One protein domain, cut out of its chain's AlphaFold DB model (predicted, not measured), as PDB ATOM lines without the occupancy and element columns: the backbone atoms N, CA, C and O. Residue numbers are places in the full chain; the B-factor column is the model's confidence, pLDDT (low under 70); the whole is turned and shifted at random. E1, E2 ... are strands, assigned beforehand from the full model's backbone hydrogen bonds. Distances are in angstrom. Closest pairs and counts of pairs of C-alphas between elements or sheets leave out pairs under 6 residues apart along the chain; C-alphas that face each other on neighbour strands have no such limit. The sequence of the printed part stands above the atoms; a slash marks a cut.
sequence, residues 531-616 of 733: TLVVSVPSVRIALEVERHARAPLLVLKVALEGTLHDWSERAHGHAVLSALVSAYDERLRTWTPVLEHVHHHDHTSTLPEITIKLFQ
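Overview. This is residues 531 to 616 of the 733 residues of the protein "Vacuolar protein sorting-associated protein 13A" of Eumeta variegata (UniProt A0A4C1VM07). One long, twisted sheet has three long strands, E1, E2 and E3, side by side, with short E4 and E5 sharing the far side of E3 and a long loop, residues 594 to 608, between them. The 86 printed residues hold five named strands, E1 to E5 in order, and no named helix: all strand, antiparallel. It is only just loose, close to extended, with a radius of gyration of the C-alphas of 17.5 A and spans of 55 by 37 by 18 A.

Along the chain. Find C-alpha 531 at (11.343, 46.245, 33.076); E1 runs to 546, 44.1 A. E2, 550 to 565, 43.5 A, bends by 64 degrees at 553. E3 is 572 to 585, 42.0 A; E4 is 590 to 593, 9.8 A; E5, 609 to 614, 16.0 A, ends at (15.482, 48.111, 20.262).

Arrangement. E1 to E4 form a meander, each strand the antiparallel neighbour of the one before. Look for N 539 and O 558, 2.7 A, between E1 and E2; N 557 and O 580, 2.8 A, between E2 and E3; N 583 and O 592, 2.8 A, between E3 and E4; N 575 and O 612, 2.8 A, between antiparallel E3 and E5.

Size, cuts and confidence. C-alphas 548 and 569 are farthest apart, 55.1 A. The printed part has no cut; E4 to E5 is the long link. Look for pLDDT under 70 at residues 547 to 549, 595 to 609 and 616.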
ATOM      1  N   THR A 531      11.689  47.380  33.945       93.56
ATOM      2  CA  THR A 531      11.343  46.245  33.076       93.56
ATOM      3  C   THR A 531       9.849  46.202  32.805       93.56
ATOM      4  O   THR A 531       9.058  46.014  33.722       93.56
ATOM      5  N   LEU A 532       9.471  46.330  31.537       93.81
ATOM      6  CA  LEU A 532       8.116  46.200  31.019       93.81
ATOM      7  C   LEU A 532       8.031  44.909  30.204       93.81
ATOM      8  O   LEU A 532       8.820  44.699  29.285       93.81
ATOM      9  N   VAL A 533       7.059  44.058  30.523       95.31
ATOM     10  CA  VAL A 533       6.740  42.840  29.766       95.31
ATOM     11  C   VAL A 533       5.345  42.978  29.171       95.31
ATOM     12  O   VAL A 533       4.392  43.227  29.904       95.31
ATOM     13  N   VAL A 534       5.220  42.796  27.859       94.75
ATOM     14  CA  VAL A 534       3.953  42.830  27.119       94.75
ATOM     15  C   VAL A 534       3.675  41.441  26.552       94.75
ATOM     16  O   VAL A 534       4.538  40.860  25.894       94.75
ATOM     17  N   SER A 535       2.476  40.908  26.789       93.75
ATOM     18  CA  SER A 535       2.032  39.626  26.229       93.75
ATOM     19  C   SER A 535       0.584  39.718  25.750       93.75
ATOM     20  O   SER A 535      -0.334  39.948  26.538       93.75
ATOM     21  N   VAL A 536       0.383  39.555  24.442       93.31
ATOM     22  CA  VAL A 536      -0.932  39.503  23.796       93.31
ATOM     23  C   VAL A 536      -0.946  38.286  22.859       93.31
ATOM     24  O   VAL A 536      -0.366  38.344  21.770       93.31
ATOM     25  N   PRO A 537      -1.571  37.164  23.267       89.19
ATOM     26  CA  PRO A 537      -1.405  35.866  22.614       89.19
ATOM     27  C   PRO A 537      -2.108  35.788  21.255       89.19
ATOM     28  O   PRO A 537      -1.666  35.054  20.371       89.19
ATOM     29  N   SER A 538      -3.197  36.536  21.064       91.44
ATOM     30  CA  SER A 538      -3.832  36.694  19.760       91.44
ATOM     31  C   SER A 538      -4.679  37.962  19.692       91.44
ATOM     32  O   SER A 538      -5.480  38.239  20.582       91.44
ATOM     33  N   VAL A 539      -4.531  38.699  18.599       93.81
ATOM     34  CA  VAL A 539      -5.389  39.804  18.177       93.81
ATOM     35  C   VAL A 539      -5.913  39.452  16.798       93.81
ATOM     36  O   VAL A 539      -5.148  39.355  15.839       93.81
ATOM     37  N   ARG A 540      -7.216  39.241  16.685       94.06
ATOM     38  CA  ARG A 540      -7.916  39.016  15.427       94.06
ATOM     39  C   ARG A 540      -8.685  40.282  15.072       94.06
ATOM     40  O   ARG A 540      -9.392  40.829  15.906       94.06
ATOM     41  N   ILE A 541      -8.529  40.746  13.838       93.88
ATOM     42  CA  ILE A 541      -9.243  41.896  13.285       93.88
ATOM     43  C   ILE A 541      -9.912  41.431  11.995       93.88
ATOM     44  O   ILE A 541      -9.231  41.127  11.014       93.88
ATOM     45  N   ALA A 542     -11.237  41.334  12.011       92.62
ATOM     46  CA  ALA A 542     -12.074  40.960  10.882       92.62
ATOM     47  C   ALA A 542     -12.726  42.210  10.270       92.62
ATOM     48  O   ALA A 542     -13.526  42.877  10.922       92.62
ATOM     49  N   LEU A 543     -12.411  42.519   9.012       90.88
ATOM     50  CA  LEU A 543     -13.113  43.544   8.237       90.88
ATOM     51  C   LEU A 543     -14.348  42.914   7.589       90.88
ATOM     52  O   LEU A 543     -14.218  41.991   6.780       90.88
ATOM     53  N   GLU A 544     -15.536  43.394   7.942       88.12
ATOM     54  CA  GLU A 544     -16.826  42.863   7.495       88.12
ATOM     55  C   GLU A 544     -17.521  43.800   6.508       88.12
ATOM     56  O   GLU A 544     -17.549  45.011   6.705       88.12
ATOM     57  N   VAL A 545     -18.156  43.243   5.474       83.12
ATOM     58  CA  VAL A 545     -19.018  44.011   4.565       83.12
ATOM     59  C   VAL A 545     -20.490  43.802   4.899       83.12
ATOM     60  O   VAL A 545     -20.961  42.680   5.097       83.12
ATOM     61  N   GLU A 546     -21.228  44.911   4.917       72.81
ATOM     62  CA  GLU A 546     -22.674  44.959   5.116       72.81
ATOM     63  C   GLU A 546     -23.370  45.096   3.753       72.81
ATOM     64  O   GLU A 546     -23.283  46.130   3.095       72.81
ATOM     65  N   ARG A 547     -24.044  44.029   3.295       66.12
ATOM     66  CA  ARG A 547     -24.895  44.057   2.084       66.12
ATOM     67  C   ARG A 547     -26.286  43.489   2.347       66.12
ATOM     68  O   ARG A 547     -27.272  44.212   2.282       66.12
ATOM     69  N   HIS A 548     -26.371  42.187   2.621       60.00
ATOM     70  CA  HIS A 548     -27.623  41.479   2.964       60.00
ATOM     71  C   HIS A 548     -27.462  40.583   4.205       60.00
ATOM     72  O   HIS A 548     -28.423  40.316   4.918       60.00
ATOM     73  N   ALA A 549     -26.232  40.146   4.476       65.00
ATOM     74  CA  ALA A 549     -25.763  39.604   5.744       65.00
ATOM     75  C   ALA A 549     -24.327  40.116   5.955       65.00
ATOM     76  O   ALA A 549     -23.675  40.491   4.975       65.00
ATOM     77  N   ARG A 550     -23.844  40.141   7.202       73.56
ATOM     78  CA  ARG A 550     -22.444  40.473   7.505       73.56
ATOM     79  C   ARG A 550     -21.547  39.310   7.090       73.56
ATOM     80  O   ARG A 550     -21.794  38.173   7.490       73.56
ATOM     81  N   ALA A 551     -20.532  39.599   6.281       77.69
ATOM     82  CA  ALA A 551     -19.535  38.626   5.851       77.69
ATOM     83  C   ALA A 551     -18.123  39.219   6.011       77.69
ATOM     84  O   ALA A 551     -17.883  40.324   5.515       77.69
ATOM     85  N   PRO A 552     -17.187  38.523   6.682       81.50
ATOM     86  CA  PRO A 552     -15.812  38.985   6.815       81.50
ATOM     87  C   PRO A 552     -15.057  38.808   5.488       81.50
ATOM     88  O   PRO A 552     -14.969  37.697   4.968       81.50
ATOM     89  N   LEU A 553     -14.507  39.898   4.949       86.00
ATOM     90  CA  LEU A 553     -13.686  39.902   3.731       86.00
ATOM     91  C   LEU A 553     -12.194  39.746   4.018       86.00
ATOM     92  O   LEU A 553     -11.494  39.083   3.259       86.00
ATOM     93  N   LEU A 554     -11.701  40.367   5.089       89.62
ATOM     94  CA  LEU A 554     -10.293  40.332   5.474       89.62
ATOM     95  C   LEU A 554     -10.194  39.952   6.946       89.62
ATOM     96  O   LEU A 554     -10.941  40.476   7.767       89.62
ATOM     97  N   VAL A 555      -9.264  39.070   7.290       90.12
ATOM     98  CA  VAL A 555      -8.904  38.759   8.672       90.12
ATOM     99  C   VAL A 555      -7.401  38.925   8.828       90.12
ATOM    100  O   VAL A 555      -6.618  38.172   8.248       90.12
ATOM    101  N   LEU A 556      -7.009  39.898   9.641       89.56
ATOM    102  CA  LEU A 556      -5.664  40.030  10.185       89.56
ATOM    103  C   LEU A 556      -5.624  39.291  11.529       89.56
ATOM    104  O   LEU A 556      -6.494  39.487  12.374       89.56
ATOM    105  N   LYS A 557      -4.628  38.430  11.729       89.62
ATOM    106  CA  LYS A 557      -4.279  37.849  13.028       89.62
ATOM    107  C   LYS A 557      -2.873  38.288  13.396       89.62
ATOM    108  O   LYS A 557      -1.970  38.161  12.576       89.62
ATOM    109  N   VAL A 558      -2.701  38.759  14.619       88.94
ATOM    110  CA  VAL A 558      -1.431  39.215  15.182       88.94
ATOM    111  C   VAL A 558      -1.207  38.517  16.520       88.94
ATOM    112  O   VAL A 558      -2.162  38.312  17.261       88.94
ATOM    113  N   ALA A 559       0.032  38.175  16.855       89.19
ATOM    114  CA  ALA A 559       0.431  37.899  18.234       89.19
ATOM    115  C   ALA A 559       1.661  38.746  18.576       89.19
ATOM    116  O   ALA A 559       2.548  38.909  17.731       89.19
ATOM    117  N   LEU A 560       1.680  39.295  19.790       88.75
ATOM    118  CA  LEU A 560       2.699  40.226  20.268       88.75
ATOM    119  C   LEU A 560       3.260  39.742  21.606       88.75
ATOM    120  O   LEU A 560       2.544  39.675  22.605       88.75
ATOM    121  N   GLU A 561       4.563  39.499  21.638       91.50
ATOM    122  CA  GLU A 561       5.321  39.293  22.871       91.50
ATOM    123  C   GLU A 561       6.499  40.260  22.887       91.50
ATOM    124  O   GLU A 561       7.212  40.381  21.892       91.50
ATOM    125  N   GLY A 562       6.732  40.960  23.995       91.62
ATOM    126  CA  GLY A 562       7.851  41.890  24.064       91.62
ATOM    127  C   GLY A 562       8.342  42.213  25.464       91.62
ATOM    128  O   GLY A 562       7.582  42.204  26.430       91.62
ATOM    129  N   THR A 563       9.629  42.533  25.556       93.12
ATOM    130  CA  THR A 563      10.261  43.089  26.753       93.12
ATOM    131  C   THR A 563      10.945  44.410  26.425       93.12
ATOM    132  O   THR A 563      11.566  44.561  25.371       93.12
ATOM    133  N   LEU A 564      10.837  45.373  27.335       91.75
ATOM    134  CA  LEU A 564      11.510  46.666  27.279       91.75
ATOM    135  C   LEU A 564      12.132  46.949  28.647       91.75
ATOM    136  O   LEU A 564      11.469  46.801  29.669       91.75
ATOM    137  N   HIS A 565      13.391  47.361  28.660       91.12
ATOM    138  CA  HIS A 565      14.179  47.594  29.863       91.12
ATOM    139  C   HIS A 565      14.756  49.013  29.877       91.12
ATOM    140  O   HIS A 565      15.066  49.570  28.817       91.12
ATOM    141  N   ASP A 566      14.899  49.568  31.083       87.06
ATOM    142  CA  ASP A 566      15.546  50.853  31.389       87.06
ATOM    143  C   ASP A 566      15.098  52.009  30.475       87.06
ATOM    144  O   ASP A 566      15.919  52.765  29.948       87.06
ATOM    145  N   TRP A 567      13.787  52.136  30.232       85.81
ATOM    146  CA  TRP A 567      13.242  53.074  29.245       85.81
ATOM    147  C   TRP A 567      13.477  54.547  29.607       85.81
ATOM    148  O   TRP A 567      13.534  55.378  28.701       85.81
ATOM    149  N   SER A 568      13.655  54.878  30.890       82.62
ATOM    150  CA  SER A 568      13.992  56.232  31.348       82.62
ATOM    151  C   SER A 568      15.470  56.610  31.180       82.62
ATOM    152  O   SER A 568      15.806  57.793  31.262       82.62
ATOM    153  N   GLU A 569      16.358  55.644  30.912       78.62
ATOM    154  CA  GLU A 569      17.796  55.882  30.720       78.62
ATOM    155  C   GLU A 569      18.309  55.422  29.352       78.62
ATOM    156  O   GLU A 569      18.849  56.210  28.572       78.62
ATOM    157  N   ARG A 570      18.201  54.115  29.097       80.44
ATOM    158  CA  ARG A 570      18.820  53.394  27.983       80.44
ATOM    159  C   ARG A 570      17.877  52.309  27.481       80.44
ATOM    160  O   ARG A 570      18.183  51.119  27.565       80.44
ATOM    161  N   ALA A 571      16.745  52.759  26.941       84.00
ATOM    162  CA  ALA A 571      15.709  51.910  26.372       84.00
ATOM    163  C   ALA A 571      16.313  50.816  25.475       84.00
ATOM    164  O   ALA A 571      16.875  51.090  24.409       84.00
ATOM    165  N   HIS A 572      16.201  49.569  25.922       89.00
ATOM    166  CA  HIS A 572      16.618  48.398  25.163       89.00
ATOM    167  C   HIS A 572      15.604  47.275  25.352       89.00
ATOM    168  O   HIS A 572      15.001  47.135  26.410       89.00
ATOM    169  N   GLY A 573      15.356  46.494  24.309       89.38
ATOM    170  CA  GLY A 573      14.227  45.579  24.311       89.38
ATOM    171  C   GLY A 573      14.123  44.720  23.065       89.38
ATOM    172  O   GLY A 573      14.819  44.911  22.064       89.38
ATOM    173  N   HIS A 574      13.223  43.755  23.144       89.38
ATOM    174  CA  HIS A 574      12.970  42.769  22.111       89.38
ATOM    175  C   HIS A 574      11.468  42.541  22.016       89.38
ATOM    176  O   HIS A 574      10.857  42.148  23.004       89.38
ATOM    177  N   ALA A 575      10.884  42.745  20.840       88.50
ATOM    178  CA  ALA A 575       9.494  42.425  20.560       88.50
ATOM    179  C   ALA A 575       9.399  41.491  19.350       88.50
ATOM    180  O   ALA A 575      10.047  41.707  18.326       88.50
ATOM    181  N   VAL A 576       8.582  40.453  19.475       86.88
ATOM    182  CA  VAL A 576       8.189  39.549  18.397       86.88
ATOM    183  C   VAL A 576       6.751  39.874  18.030       86.88
ATOM    184  O   VAL A 576       5.855  39.797  18.870       86.88
ATOM    185  N   LEU A 577       6.544  40.227  16.766       85.44
ATOM    186  CA  LEU A 577       5.234  40.441  16.176       85.44
ATOM    187  C   LEU A 577       5.045  39.407  15.063       85.44
ATOM    188  O   LEU A 577       5.657  39.522  14.004       85.44
ATOM    189  N   SER A 578       4.203  38.400  15.276       83.88
ATOM    190  CA  SER A 578       3.812  37.481  14.196       83.88
ATOM    191  C   SER A 578       2.488  37.941  13.596       83.88
ATOM    192  O   SER A 578       1.573  38.296  14.340       83.88
ATOM    193  N   ALA A 579       2.384  37.976  12.263       82.62
ATOM    194  CA  ALA A 579       1.208  38.502  11.573       82.62
ATOM    195  C   ALA A 579       0.790  37.630  10.377       82.62
ATOM    196  O   ALA A 579       1.581  37.328   9.488       82.62
ATOM    197  N   LEU A 580      -0.494  37.273  10.326       85.00
ATOM    198  CA  LEU A 580      -1.142  36.583   9.211       85.00
ATOM    199  C   LEU A 580      -2.288  37.455   8.693       85.00
ATOM    200  O   LEU A 580      -3.240  37.714   9.422       85.00
ATOM    201  N   VAL A 581      -2.254  37.822   7.414       87.69
ATOM    202  CA  VAL A 581      -3.397  38.434   6.720       87.69
ATOM    203  C   VAL A 581      -4.022  37.395   5.798       87.69
ATOM    204  O   VAL A 581      -3.321  36.775   5.001       87.69
ATOM    205  N   SER A 582      -5.336  37.198   5.888       87.12
ATOM    206  CA  SER A 582      -6.111  36.328   4.997       87.12
ATOM    207  C   SER A 582      -7.306  37.077   4.416       87.12
ATOM    208  O   SER A 582      -8.026  37.747   5.151       87.12
ATOM    209  N   ALA A 583      -7.535  36.939   3.114       86.44
ATOM    210  CA  ALA A 583      -8.718  37.432   2.423       86.44
ATOM    211  C   ALA A 583      -9.695  36.276   2.163       86.44
ATOM    212  O   ALA A 583      -9.289  35.121   2.024       86.44
ATOM    213  N   TYR A 584     -10.987  36.575   2.105       84.38
ATOM    214  CA  TYR A 584     -12.017  35.615   1.736       84.38
ATOM    215  C   TYR A 584     -12.309  35.707   0.236       84.38
ATOM    216  O   TYR A 584     -12.831  36.716  -0.238       84.38
ATOM    217  N   ASP A 585     -12.003  34.652  -0.520       80.75
ATOM    218  CA  ASP A 585     -12.409  34.563  -1.924       80.75
ATOM    219  C   ASP A 585     -13.856  34.050  -2.010       80.75
ATOM    220  O   ASP A 585     -14.120  32.861  -1.813       80.75
ATOM    221  N   GLU A 586     -14.802  34.936  -2.343       77.31
ATOM    222  CA  GLU A 586     -16.218  34.589  -2.533       77.31
ATOM    223  C   GLU A 586     -16.450  33.516  -3.616       77.31
ATOM    224  O   GLU A 586     -17.409  32.742  -3.520       77.31
ATOM    225  N   ARG A 587     -15.593  33.445  -4.648       79.62
ATOM    226  CA  ARG A 587     -15.739  32.502  -5.773       79.62
ATOM    227  C   ARG A 587     -15.346  31.089  -5.369       79.62
ATOM    228  O   ARG A 587     -16.014  30.135  -5.764       79.62
ATOM    229  N   LEU A 588     -14.268  30.962  -4.597       76.69
ATOM    230  CA  LEU A 588     -13.755  29.680  -4.106       76.69
ATOM    231  C   LEU A 588     -14.354  29.278  -2.748       76.69
ATOM    232  O   LEU A 588     -14.304  28.106  -2.381       76.69
ATOM    233  N   ARG A 589     -14.965  30.229  -2.027       78.81
ATOM    234  CA  ARG A 589     -15.465  30.110  -0.644       78.81
ATOM    235  C   ARG A 589     -14.386  29.729   0.373       78.81
ATOM    236  O   ARG A 589     -14.680  29.120   1.403       78.81
ATOM    237  N   THR A 590     -13.142  30.100   0.092       84.06
ATOM    238  CA  THR A 590     -11.956  29.750   0.881       84.06
ATOM    239  C   THR A 590     -11.216  30.992   1.347       84.06
ATOM    240  O   THR A 590     -11.097  31.967   0.607       84.06
ATOM    241  N   TRP A 591     -10.649  30.916   2.548       82.75
ATOM    242  CA  TRP A 591      -9.663  31.881   3.020       82.75
ATOM    243  C   TRP A 591      -8.339  31.669   2.290       82.75
ATOM    244  O   TRP A 591      -7.767  30.579   2.357       82.75
ATOM    245  N   THR A 592      -7.855  32.701   1.610       81.50
ATOM    246  CA  THR A 592      -6.543  32.738   0.964       81.50
ATOM    247  C   THR A 592      -5.625  33.677   1.752       81.50
ATOM    248  O   THR A 592      -6.026  34.798   2.077       81.50
ATOM    249  N   PRO A 593      -4.403  33.260   2.122       80.56
ATOM    250  CA  PRO A 593      -3.459  34.165   2.764       80.56
ATOM    251  C   PRO A 593      -3.030  35.250   1.762       80.56
ATOM    252  O   PRO A 593      -2.680  34.944   0.626       80.56
ATOM    253  N   VAL A 594      -3.079  36.518   2.180       78.94
ATOM    254  CA  VAL A 594      -2.630  37.673   1.373       78.94
ATOM    255  C   VAL A 594      -1.109  37.808   1.437       78.94
ATOM    256  O   VAL A 594      -0.474  38.207   0.466       78.94
ATOM    257  N   LEU A 595      -0.528  37.451   2.584       69.06
ATOM    258  CA  LEU A 595       0.913  37.313   2.763       69.06
ATOM    259  C   LEU A 595       1.292  35.846   2.555       69.06
ATOM    260  O   LEU A 595       0.793  34.965   3.257       69.06
ATOM    261  N   GLU A 596       2.159  35.583   1.581       64.81
ATOM    262  CA  GLU A 596       2.676  34.242   1.310       64.81
ATOM    263  C   GLU A 596       3.497  33.725   2.507       64.81
ATOM    264  O   GLU A 596       4.116  34.502   3.239       64.81
ATOM    265  N   HIS A 597       3.469  32.411   2.752       64.44
ATOM    266  CA  HIS A 597       4.226  31.827   3.862       64.44
ATOM    267  C   HIS A 597       5.718  31.834   3.530       64.44
ATOM    268  O   HIS A 597       6.113  31.524   2.406       64.44
ATOM    269  N   VAL A 598       6.562  32.121   4.522       60.50
ATOM    270  CA  VAL A 598       8.008  32.025   4.328       60.50
ATOM    271  C   VAL A 598       8.379  30.544   4.344       60.50
ATOM    272  O   VAL A 598       8.285  29.856   5.363       60.50
ATOM    273  N   HIS A 599       8.763  30.021   3.182       56.84
ATOM    274  CA  HIS A 599       9.241  28.652   3.053       56.84
ATOM    275  C   HIS A 599      10.733  28.589   3.378       56.84
ATOM    276  O   HIS A 599      11.571  29.072   2.613       56.84
ATOM    277  N   HIS A 600      11.079  27.961   4.503       58.47
ATOM    278  CA  HIS A 600      12.469  27.625   4.796       58.47
ATOM    279  C   HIS A 600      12.915  26.397   3.991       58.47
ATOM    280  O   HIS A 600      12.108  25.566   3.568       58.47
ATOM    281  N   HIS A 601      14.232  26.262   3.807       50.56
ATOM    282  CA  HIS A 601      14.839  25.208   2.985       50.56
ATOM    283  C   HIS A 601      14.582  23.773   3.517       50.56
ATOM    284  O   HIS A 601      14.761  22.810   2.773       50.56
ATOM    285  N   ASP A 602      14.103  23.652   4.763       49.91
ATOM    286  CA  ASP A 602      13.849  22.407   5.506       49.91
ATOM    287  C   ASP A 602      12.352  22.009   5.571       49.91
ATOM    288  O   ASP A 602      11.910  21.337   6.501       49.91
ATOM    289  N   HIS A 603      11.545  22.425   4.586       49.72
ATOM    290  CA  HIS A 603      10.108  22.103   4.445       49.72
ATOM    291  C   HIS A 603       9.162  22.614   5.552       49.72
ATOM    292  O   HIS A 603       7.956  22.355   5.497       49.72
ATOM    293  N   THR A 604       9.646  23.390   6.521       48.97
ATOM    294  CA  THR A 604       8.799  24.130   7.462       48.97
ATOM    295  C   THR A 604       8.326  25.444   6.834       48.97
ATOM    296  O   THR A 604       9.111  26.233   6.309       48.97
ATOM    297  N   SER A 605       7.011  25.669   6.868       53.50
ATOM    298  CA  SER A 605       6.394  26.930   6.439       53.50
ATOM    299  C   SER A 605       6.116  27.770   7.677       53.50
ATOM    300  O   SER A 605       5.359  27.336   8.546       53.50
ATOM    301  N   THR A 606       6.737  28.940   7.772       63.81
ATOM    302  CA  THR A 606       6.563  29.874   8.888       63.81
ATOM    303  C   THR A 606       5.666  31.037   8.473       63.81
ATOM    304  O   THR A 606       5.568  31.401   7.296       63.81
ATOM    305  N   LEU A 607       4.951  31.593   9.452       64.50
ATOM    306  CA  LEU A 607       4.204  32.832   9.259       64.50
ATOM    307  C   LEU A 607       5.182  34.011   9.139       64.50
ATOM    308  O   LEU A 607       6.278  33.932   9.695       64.50
ATOM    309  N   PRO A 608       4.795  35.113   8.472       68.00
ATOM    310  CA  PRO A 608       5.555  36.355   8.518       68.00
ATOM    311  C   PRO A 608       5.773  36.810   9.970       68.00
ATOM    312  O   PRO A 608       4.828  37.154  10.686       68.00
ATOM    313  N   GLU A 609       7.033  36.799  10.401       69.75
ATOM    314  CA  GLU A 609       7.466  37.253  11.721       69.75
ATOM    315  C   GLU A 609       8.273  38.547  11.571       69.75
ATOM    316  O   GLU A 609       9.257  38.609  10.834       69.75
ATOM    317  N   ILE A 610       7.847  39.592  12.278       76.44
ATOM    318  CA  ILE A 610       8.539  40.870  12.385       76.44
ATOM    319  C   ILE A 610       9.158  40.929  13.784       76.44
ATOM    320  O   ILE A 610       8.492  41.243  14.771       76.44
ATOM    321  N   THR A 611      10.451  40.625  13.881       76.38
ATOM    322  CA  THR A 611      11.215  40.785  15.124       76.38
ATOM    323  C   THR A 611      11.768  42.210  15.215       76.38
ATOM    324  O   THR A 611      12.657  42.592  14.454       76.38
ATOM    325  N   ILE A 612      11.285  43.000  16.173       77.69
ATOM    326  CA  ILE A 612      11.764  44.360  16.448       77.69
ATOM    327  C   ILE A 612      12.749  44.300  17.619       77.69
ATOM    328  O   ILE A 612      12.396  43.899  18.727       77.69
ATOM    329  N   LYS A 613      14.000  44.713  17.391       80.12
ATOM    330  CA  LYS A 613      15.036  44.789  18.434       80.12
ATOM    331  C   LYS A 613      15.421  46.243  18.660       80.12
ATOM    332  O   LYS A 613      15.979  46.874  17.768       80.12
ATOM    333  N   LEU A 614      15.129  46.758  19.851       77.56
ATOM    334  CA  LEU A 614      15.482  48.111  20.262       77.56
ATOM    335  C   LEU A 614      16.765  48.061  21.092       77.56
ATOM    336  O   LEU A 614      16.857  47.307  22.057       77.56
ATOM    337  N   PHE A 615      17.758  48.871  20.741       75.75
ATOM    338  CA  PHE A 615      18.968  49.028  21.541       75.75
ATOM    339  C   PHE A 615      19.523  50.438  21.372       75.75
ATOM    340  O   PHE A 615      19.656  50.938  20.255       75.75
ATOM    341  N   GLN A 616      19.891  51.079  22.478       68.19
ATOM    342  CA  GLN A 616      20.611  52.344  22.424       68.19
ATOM    343  C   GLN A 616      22.104  52.072  22.188       68.19
ATOM    344  O   GLN A 616      22.809  51.552  23.056       68.19
TER     345      GLN A 616